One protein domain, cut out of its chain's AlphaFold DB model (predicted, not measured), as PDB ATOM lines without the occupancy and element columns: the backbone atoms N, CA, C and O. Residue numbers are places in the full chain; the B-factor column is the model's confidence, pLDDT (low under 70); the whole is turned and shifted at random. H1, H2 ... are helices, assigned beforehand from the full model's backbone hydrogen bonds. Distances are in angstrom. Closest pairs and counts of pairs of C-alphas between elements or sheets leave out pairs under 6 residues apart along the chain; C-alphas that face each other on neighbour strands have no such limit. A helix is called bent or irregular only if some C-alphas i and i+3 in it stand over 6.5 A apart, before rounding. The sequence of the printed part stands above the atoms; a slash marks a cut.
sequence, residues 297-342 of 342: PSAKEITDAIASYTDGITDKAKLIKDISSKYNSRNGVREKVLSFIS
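What this domain is: This is residues 297 to 342 of the 342 residues of the protein "3-hydroxyisobutyryl-CoA hydrolase, mitochondrial" of Zancudomyces culisetae (UniProt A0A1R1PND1). Three short helices pack together at steep angles in a small cluster, their centres making a triangle: H2 and H3 fold back on each other as a helical hairpin, and H1 lies slanted over it. The two links reach away from the helices at opposite ends, residues 308 to 315 at one and residues 327 to 332 at the other, and between them they make the longest axis. The printed part has 46 residues, 29 of them in three named helices in the order H1, H2, H3, with no named strand, and the class is all helix. The whole is compact, with a radius of gyration of the C-alphas of 9.6 A and spans of 27 by 19 by 18 A.

How they stand to each other: Start with H1, residues 299 to 307, and compare it with H2, residues 316 to 326. They touch, and the closest C-alphas, those of Ile 306 and Leu 319, are 7.4 A apart. Their lines stand at a steep tilt of 51 degrees, and they run opposite ways. Go on to H3, residues 333 to 341, which forms a hairpin with H2: they touch, with the closest C-alphas, those of Ser 324 and Val 333, 6.0 A apart. H2 and H3 run opposite ways at a steep tilt of 39 degrees. Now look back from H3 to H1: these two only just touch, with 3 pairs of C-alphas within 8 A, the closest being those of Ile 302 and Val 337 at 6.6 A. H1 and H3 run the same way at a steep tilt of 61 degrees. The helix packing is mostly crossed, with 0 of the 3 touching pairs at a shallow tilt. In H1 and H2 every O i to N i+4 pair is within hydrogen-bond range; in H3 it is 3 of 5, while 6 of its 6 O i to N i+3 pairs are within range.

Where its parts are: Find C-alpha 299 at (76.670, 161.397, 98.210); from there H1 runs 12.2 A to C-alpha 307. H2, the longest helix with 11 residues, begins at C-alpha 316, at (92.904, 163.842, 99.651), and runs 16.0 A to C-alpha 326. H3 runs 12.9 A from C-alpha 333 to C-alpha 341 at (86.438, 163.988, 103.800). None of the three is bent.

The domain as a whole: The two C-alphas farthest apart are those of Asp 311 and Asn 331, at 27.8 A. The printed part has no cut, and Ser 342 is the chain's last residue. Both links are short, with 8 residues between H1 and H2 and 6 between H2 and H3. The mean pLDDT of the printed part is 81.5; look for values under 70 at residues 310 to 314, in the link between H1 and H2, and at residue 342.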
ATOM      1  N   PRO A 297      77.973 165.497  91.886       93.44
ATOM      2  CA  PRO A 297      78.032 164.093  92.274       93.44
ATOM      3  C   PRO A 297      77.159 163.829  93.500       93.44
ATOM      4  O   PRO A 297      77.166 164.605  94.462       93.44
ATOM      5  N   SER A 298      76.424 162.724  93.477       92.81
ATOM      6  CA  SER A 298      75.641 162.266  94.624       92.81
ATOM      7  C   SER A 298      76.544 161.841  95.784       92.81
ATOM      8  O   SER A 298      77.689 161.419  95.596       92.81
ATOM      9  N   ALA A 299      76.007 161.885  97.000       91.44
ATOM     10  CA  ALA A 299      76.670 161.397  98.210       91.44
ATOM     11  C   ALA A 299      77.154 159.947  98.051       91.44
ATOM     12  O   ALA A 299      78.251 159.591  98.495       91.44
ATOM     13  N   LYS A 300      76.348 159.119  97.371       90.81
ATOM     14  CA  LYS A 300      76.686 157.731  97.055       90.81
ATOM     15  C   LYS A 300      77.896 157.634  96.129       90.81
ATOM     16  O   LYS A 300      78.813 156.887  96.439       90.81
ATOM     17  N   GLU A 301      77.934 158.400  95.041       91.12
ATOM     18  CA  GLU A 301      79.083 158.398  94.123       91.12
ATOM     19  C   GLU A 301      80.370 158.851  94.814       91.12
ATOM     20  O   GLU A 301      81.432 158.283  94.557       91.12
ATOM     21  N   ILE A 302      80.282 159.833  95.716       90.81
ATOM     22  CA  ILE A 302      81.430 160.300  96.504       90.81
ATOM     23  C   ILE A 302      81.884 159.207  97.480       90.81
ATOM     24  O   ILE A 302      83.072 158.907  97.547       90.81
ATOM     25  N   THR A 303      80.957 158.573  98.200       89.56
ATOM     26  CA  THR A 303      81.278 157.525  99.186       89.56
ATOM     27  C   THR A 303      81.828 156.264  98.521       89.56
ATOM     28  O   THR A 303      82.830 155.722  98.982       89.56
ATOM     29  N   ASP A 304      81.241 155.831  97.403       89.06
ATOM     30  CA  ASP A 304      81.732 154.701  96.606       89.06
ATOM     31  C   ASP A 304      83.133 155.008  96.044       89.06
ATOM     32  O   ASP A 304      84.022 154.152  96.063       89.06
ATOM     33  N   ALA A 305      83.371 156.253  95.603       86.50
ATOM     34  CA  ALA A 305      84.697 156.695  95.189       86.50
ATOM     35  C   ALA A 305      85.694 156.657  96.355       86.50
ATOM     36  O   ALA A 305      86.762 156.082  96.179       86.50
ATOM     37  N   ILE A 306      85.353 157.180  97.538       85.19
ATOM     38  CA  ILE A 306      86.208 157.131  98.740       85.19
ATOM     39  C   ILE A 306      86.567 155.683  99.099       85.19
ATOM     40  O   ILE A 306      87.740 155.382  99.308       85.19
ATOM     41  N   ALA A 307      85.583 154.779  99.117       84.00
ATOM     42  CA  ALA A 307      85.779 153.372  99.467       84.00
ATOM     43  C   ALA A 307      86.716 152.628  98.497       84.00
ATOM     44  O   ALA A 307      87.355 151.650  98.886       84.00
ATOM     45  N   SER A 308      86.825 153.088  97.246       81.44
ATOM     46  CA  SER A 308      87.716 152.494  96.242       81.44
ATOM     47  C   SER A 308      89.207 152.828  96.430       81.44
ATOM     48  O   SER A 308      90.052 152.179  95.812       81.44
ATOM     49  N   TYR A 309      89.561 153.790  97.294       74.81
ATOM     50  CA  TYR A 309      90.958 154.096  97.634       74.81
ATOM     51  C   TYR A 309      91.415 153.174  98.775       74.81
ATOM     52  O   TYR A 309      91.134 153.406  99.948       74.81
ATOM     53  N   THR A 310      92.128 152.103  98.419       55.41
ATOM     54  CA  THR A 310      92.485 150.970  99.293       55.41
ATOM     55  C   THR A 310      93.490 151.253 100.421       55.41
ATOM     56  O   THR A 310      93.596 150.423 101.317       55.41
ATOM     57  N   ASP A 311      94.171 152.405 100.451       54.16
ATOM     58  CA  ASP A 311      95.222 152.716 101.451       54.16
ATOM     59  C   ASP A 311      94.843 153.855 102.422       54.16
ATOM     60  O   ASP A 311      95.695 154.581 102.947       54.16
ATOM     61  N   GLY A 312      93.539 154.041 102.656       55.69
ATOM     62  CA  GLY A 312      93.018 155.213 103.359       55.69
ATOM     63  C   GLY A 312      93.198 156.492 102.534       55.69
ATOM     64  O   GLY A 312      93.843 156.502 101.484       55.69
ATOM     65  N   ILE A 313      92.618 157.609 102.981       58.38
ATOM     66  CA  ILE A 313      92.737 158.890 102.265       58.38
ATOM     67  C   ILE A 313      94.117 159.519 102.535       58.38
ATOM     68  O   ILE A 313      94.229 160.583 103.142       58.38
ATOM     69  N   THR A 314      95.197 158.851 102.129       60.03
ATOM     70  CA  THR A 314      96.564 159.390 102.214       60.03
ATOM     71  C   THR A 314      96.791 160.520 101.207       60.03
ATOM     72  O   THR A 314      97.610 161.399 101.462       60.03
ATOM     73  N   ASP A 315      96.010 160.570 100.119       72.62
ATOM     74  CA  ASP A 315      96.045 161.648  99.124       72.62
ATOM     75  C   ASP A 315      94.640 162.229  98.852       72.62
ATOM     76  O   ASP A 315      93.995 161.955  97.835       72.62
ATOM     77  N   LYS A 316      94.157 163.065  99.791       77.81
ATOM     78  CA  LYS A 316      92.904 163.842  99.651       77.81
ATOM     79  C   LYS A 316      92.881 164.655  98.349       77.81
ATOM     80  O   LYS A 316      91.829 164.802  97.730       77.81
ATOM     81  N   ALA A 317      94.034 165.173  97.923       78.75
ATOM     82  CA  ALA A 317      94.142 166.005  96.730       78.75
ATOM     83  C   ALA A 317      93.899 165.197  95.446       78.75
ATOM     84  O   ALA A 317      93.215 165.682  94.543       78.75
ATOM     85  N   LYS A 318      94.398 163.958  95.384       82.50
ATOM     86  CA  LYS A 318      94.138 163.039  94.273       82.50
ATOM     87  C   LYS A 318      92.666 162.646  94.176       82.50
ATOM     88  O   LYS A 318      92.115 162.759  93.090       82.50
ATOM     89  N   LEU A 319      92.011 162.284  95.283       83.88
ATOM     90  CA  LEU A 319      90.571 161.971  95.284       83.88
ATOM     91  C   LEU A 319      89.735 163.135  94.734       83.88
ATOM     92  O   LEU A 319      88.914 162.947  93.835       83.88
ATOM     93  N   ILE A 320      89.975 164.350  95.241       84.81
ATOM     94  CA  ILE A 320      89.285 165.559  94.773       84.81
ATOM     95  C   ILE A 320      89.523 165.756  93.279       84.81
ATOM     96  O   ILE A 320      88.572 166.021  92.547       84.81
ATOM     97  N   LYS A 321      90.770 165.629  92.814       85.06
ATOM     98  CA  LYS A 321      91.122 165.793  91.401       85.06
ATOM     99  C   LYS A 321      90.432 164.751  90.520       85.06
ATOM    100  O   LYS A 321      89.883 165.115  89.484       85.06
ATOM    101  N   ASP A 322      90.433 163.491  90.938       85.31
ATOM    102  CA  ASP A 322      89.868 162.382  90.175       85.31
ATOM    103  C   ASP A 322      88.344 162.535  90.053       85.31
ATOM    104  O   ASP A 322      87.816 162.463  88.942       85.31
ATOM    105  N   ILE A 323      87.635 162.855  91.147       85.56
ATOM    106  CA  ILE A 323      86.192 163.144  91.092       85.56
ATOM    107  C   ILE A 323      85.926 164.417  90.282       85.56
ATOM    108  O   ILE A 323      85.118 164.382  89.361       85.56
ATOM    109  N   SER A 324      86.638 165.515  90.551       85.31
ATOM    110  CA  SER A 324      86.435 166.784  89.834       85.31
ATOM    111  C   SER A 324      86.622 166.615  88.328       85.31
ATOM    112  O   SER A 324      85.830 167.139  87.554       85.31
ATOM    113  N   SER A 325      87.608 165.822  87.893       84.62
ATOM    114  CA  SER A 325      87.860 165.575  86.469       84.62
ATOM    115  C   SER A 325      86.706 164.862  85.756       84.62
ATOM    116  O   SER A 325      86.417 165.192  84.608       84.62
ATOM    117  N   LYS A 326      85.989 163.955  86.441       84.44
ATOM    118  CA  LYS A 326      84.790 163.286  85.896       84.44
ATOM    119  C   LYS A 326      83.638 164.260  85.653       84.44
ATOM    120  O   LYS A 326      82.818 164.019  84.777       84.44
ATOM    121  N   TYR A 327      83.617 165.362  86.398       84.12
ATOM    122  CA  TYR A 327      82.625 166.431  86.307       84.12
ATOM    123  C   TYR A 327      83.208 167.702  85.667       84.12
ATOM    124  O   TYR A 327      82.760 168.809  85.954       84.12
ATOM    125  N   ASN A 328      84.231 167.563  84.812       81.81
ATOM    126  CA  ASN A 328      84.863 168.663  84.067       81.81
ATOM    127  C   ASN A 328      85.349 169.840  84.938       81.81
ATOM    128  O   ASN A 328      85.361 170.983  84.488       81.81
ATOM    129  N   SER A 329      85.761 169.564  86.177       77.44
ATOM    130  CA  SER A 329      86.201 170.560  87.165       77.44
ATOM    131  C   SER A 329      85.164 171.651  87.450       77.44
ATOM    132  O   SER A 329      85.522 172.792  87.732       77.44
ATOM    133  N   ARG A 330      83.884 171.290  87.374       84.94
ATOM    134  CA  ARG A 330      82.746 172.154  87.681       84.94
ATOM    135  C   ARG A 330      82.799 172.736  89.099       84.94
ATOM    136  O   ARG A 330      83.148 172.038  90.057       84.94
ATOM    137  N   ASN A 331      82.358 173.986  89.229       84.12
ATOM    138  CA  ASN A 331      82.203 174.677  90.511       84.12
ATOM    139  C   ASN A 331      81.191 173.955  91.425       84.12
ATOM    140  O   ASN A 331      80.131 173.519  90.981       84.12
ATOM    141  N   GLY A 332      81.514 173.802  92.711       85.25
ATOM    142  CA  GLY A 332      80.685 173.096  93.693       85.25
ATOM    143  C   GLY A 332      81.054 171.621  93.874       85.25
ATOM    144  O   GLY A 332      80.794 171.056  94.938       85.25
ATOM    145  N   VAL A 333      81.692 170.977  92.884       88.12
ATOM    146  CA  VAL A 333      82.100 169.560  92.987       88.12
ATOM    147  C   VAL A 333      83.180 169.387  94.043       88.12
ATOM    148  O   VAL A 333      83.082 168.508  94.897       88.12
ATOM    149  N   ARG A 334      84.209 170.235  93.999       86.31
ATOM    150  CA  ARG A 334      85.326 170.187  94.942       86.31
ATOM    151  C   ARG A 334      84.850 170.431  96.370       86.31
ATOM    152  O   ARG A 334      85.244 169.694  97.268       86.31
ATOM    153  N   GLU A 335      84.016 171.445  96.563       86.50
ATOM    154  CA  GLU A 335      83.470 171.869  97.852       86.50
ATOM    155  C   GLU A 335      82.595 170.762  98.446       86.50
ATOM    156  O   GLU A 335      82.782 170.383  99.602       86.50
ATOM    157  N   LYS A 336      81.723 170.160  97.623       89.19
ATOM    158  CA  LYS A 336      80.908 169.015  98.034       89.19
ATOM    159  C   LYS A 336      81.776 167.809  98.389       89.19
ATOM    160  O   LYS A 336      81.565 167.216  99.429       89.19
ATOM    161  N   VAL A 337      82.787 167.447  97.593       87.69
ATOM    162  CA  VAL A 337      83.686 166.322  97.935       87.69
ATOM    163  C   VAL A 337      84.445 166.590  99.237       87.69
ATOM    164  O   VAL A 337      84.572 165.687 100.063       87.69
ATOM    165  N   LEU A 338      84.925 167.822  99.440       84.06
ATOM    166  CA  LEU A 338      85.618 168.225 100.661       84.06
ATOM    167  C   LEU A 338      84.756 168.005 101.907       84.06
ATOM    168  O   LEU A 338      85.295 167.531 102.904       84.06
ATOM    169  N   SER A 339      83.443 168.246 101.835       83.94
ATOM    170  CA  SER A 339      82.537 168.053 102.976       83.94
ATOM    171  C   SER A 339      82.357 166.591 103.406       83.94
ATOM    172  O   SER A 339      81.832 166.345 104.485       83.94
ATOM    173  N   PHE A 340      82.746 165.613 102.577       82.69
ATOM    174  CA  PHE A 340      82.687 164.179 102.915       82.69
ATOM    175  C   PHE A 340      84.001 163.643 103.495       82.69
ATOM    176  O   PHE A 340      84.040 162.523 104.000       82.69
ATOM    177  N   ILE A 341      85.090 164.408 103.384       79.00
ATOM    178  CA  ILE A 341      86.438 163.988 103.800       79.00
ATOM    179  C   ILE A 341      87.062 164.912 104.854       79.00
ATOM    180  O   ILE A 341      88.197 164.662 105.284       79.00
ATOM    181  N   SER A 342      86.378 166.005 105.199       67.31
ATOM    182  CA  SER A 342      86.639 166.856 106.363       67.31
ATOM    183  C   SER A 342      86.153 166.163 107.622       67.31
ATOM    184  O   SER A 342      86.977 166.054 108.554       67.31
TER     185      SER A 342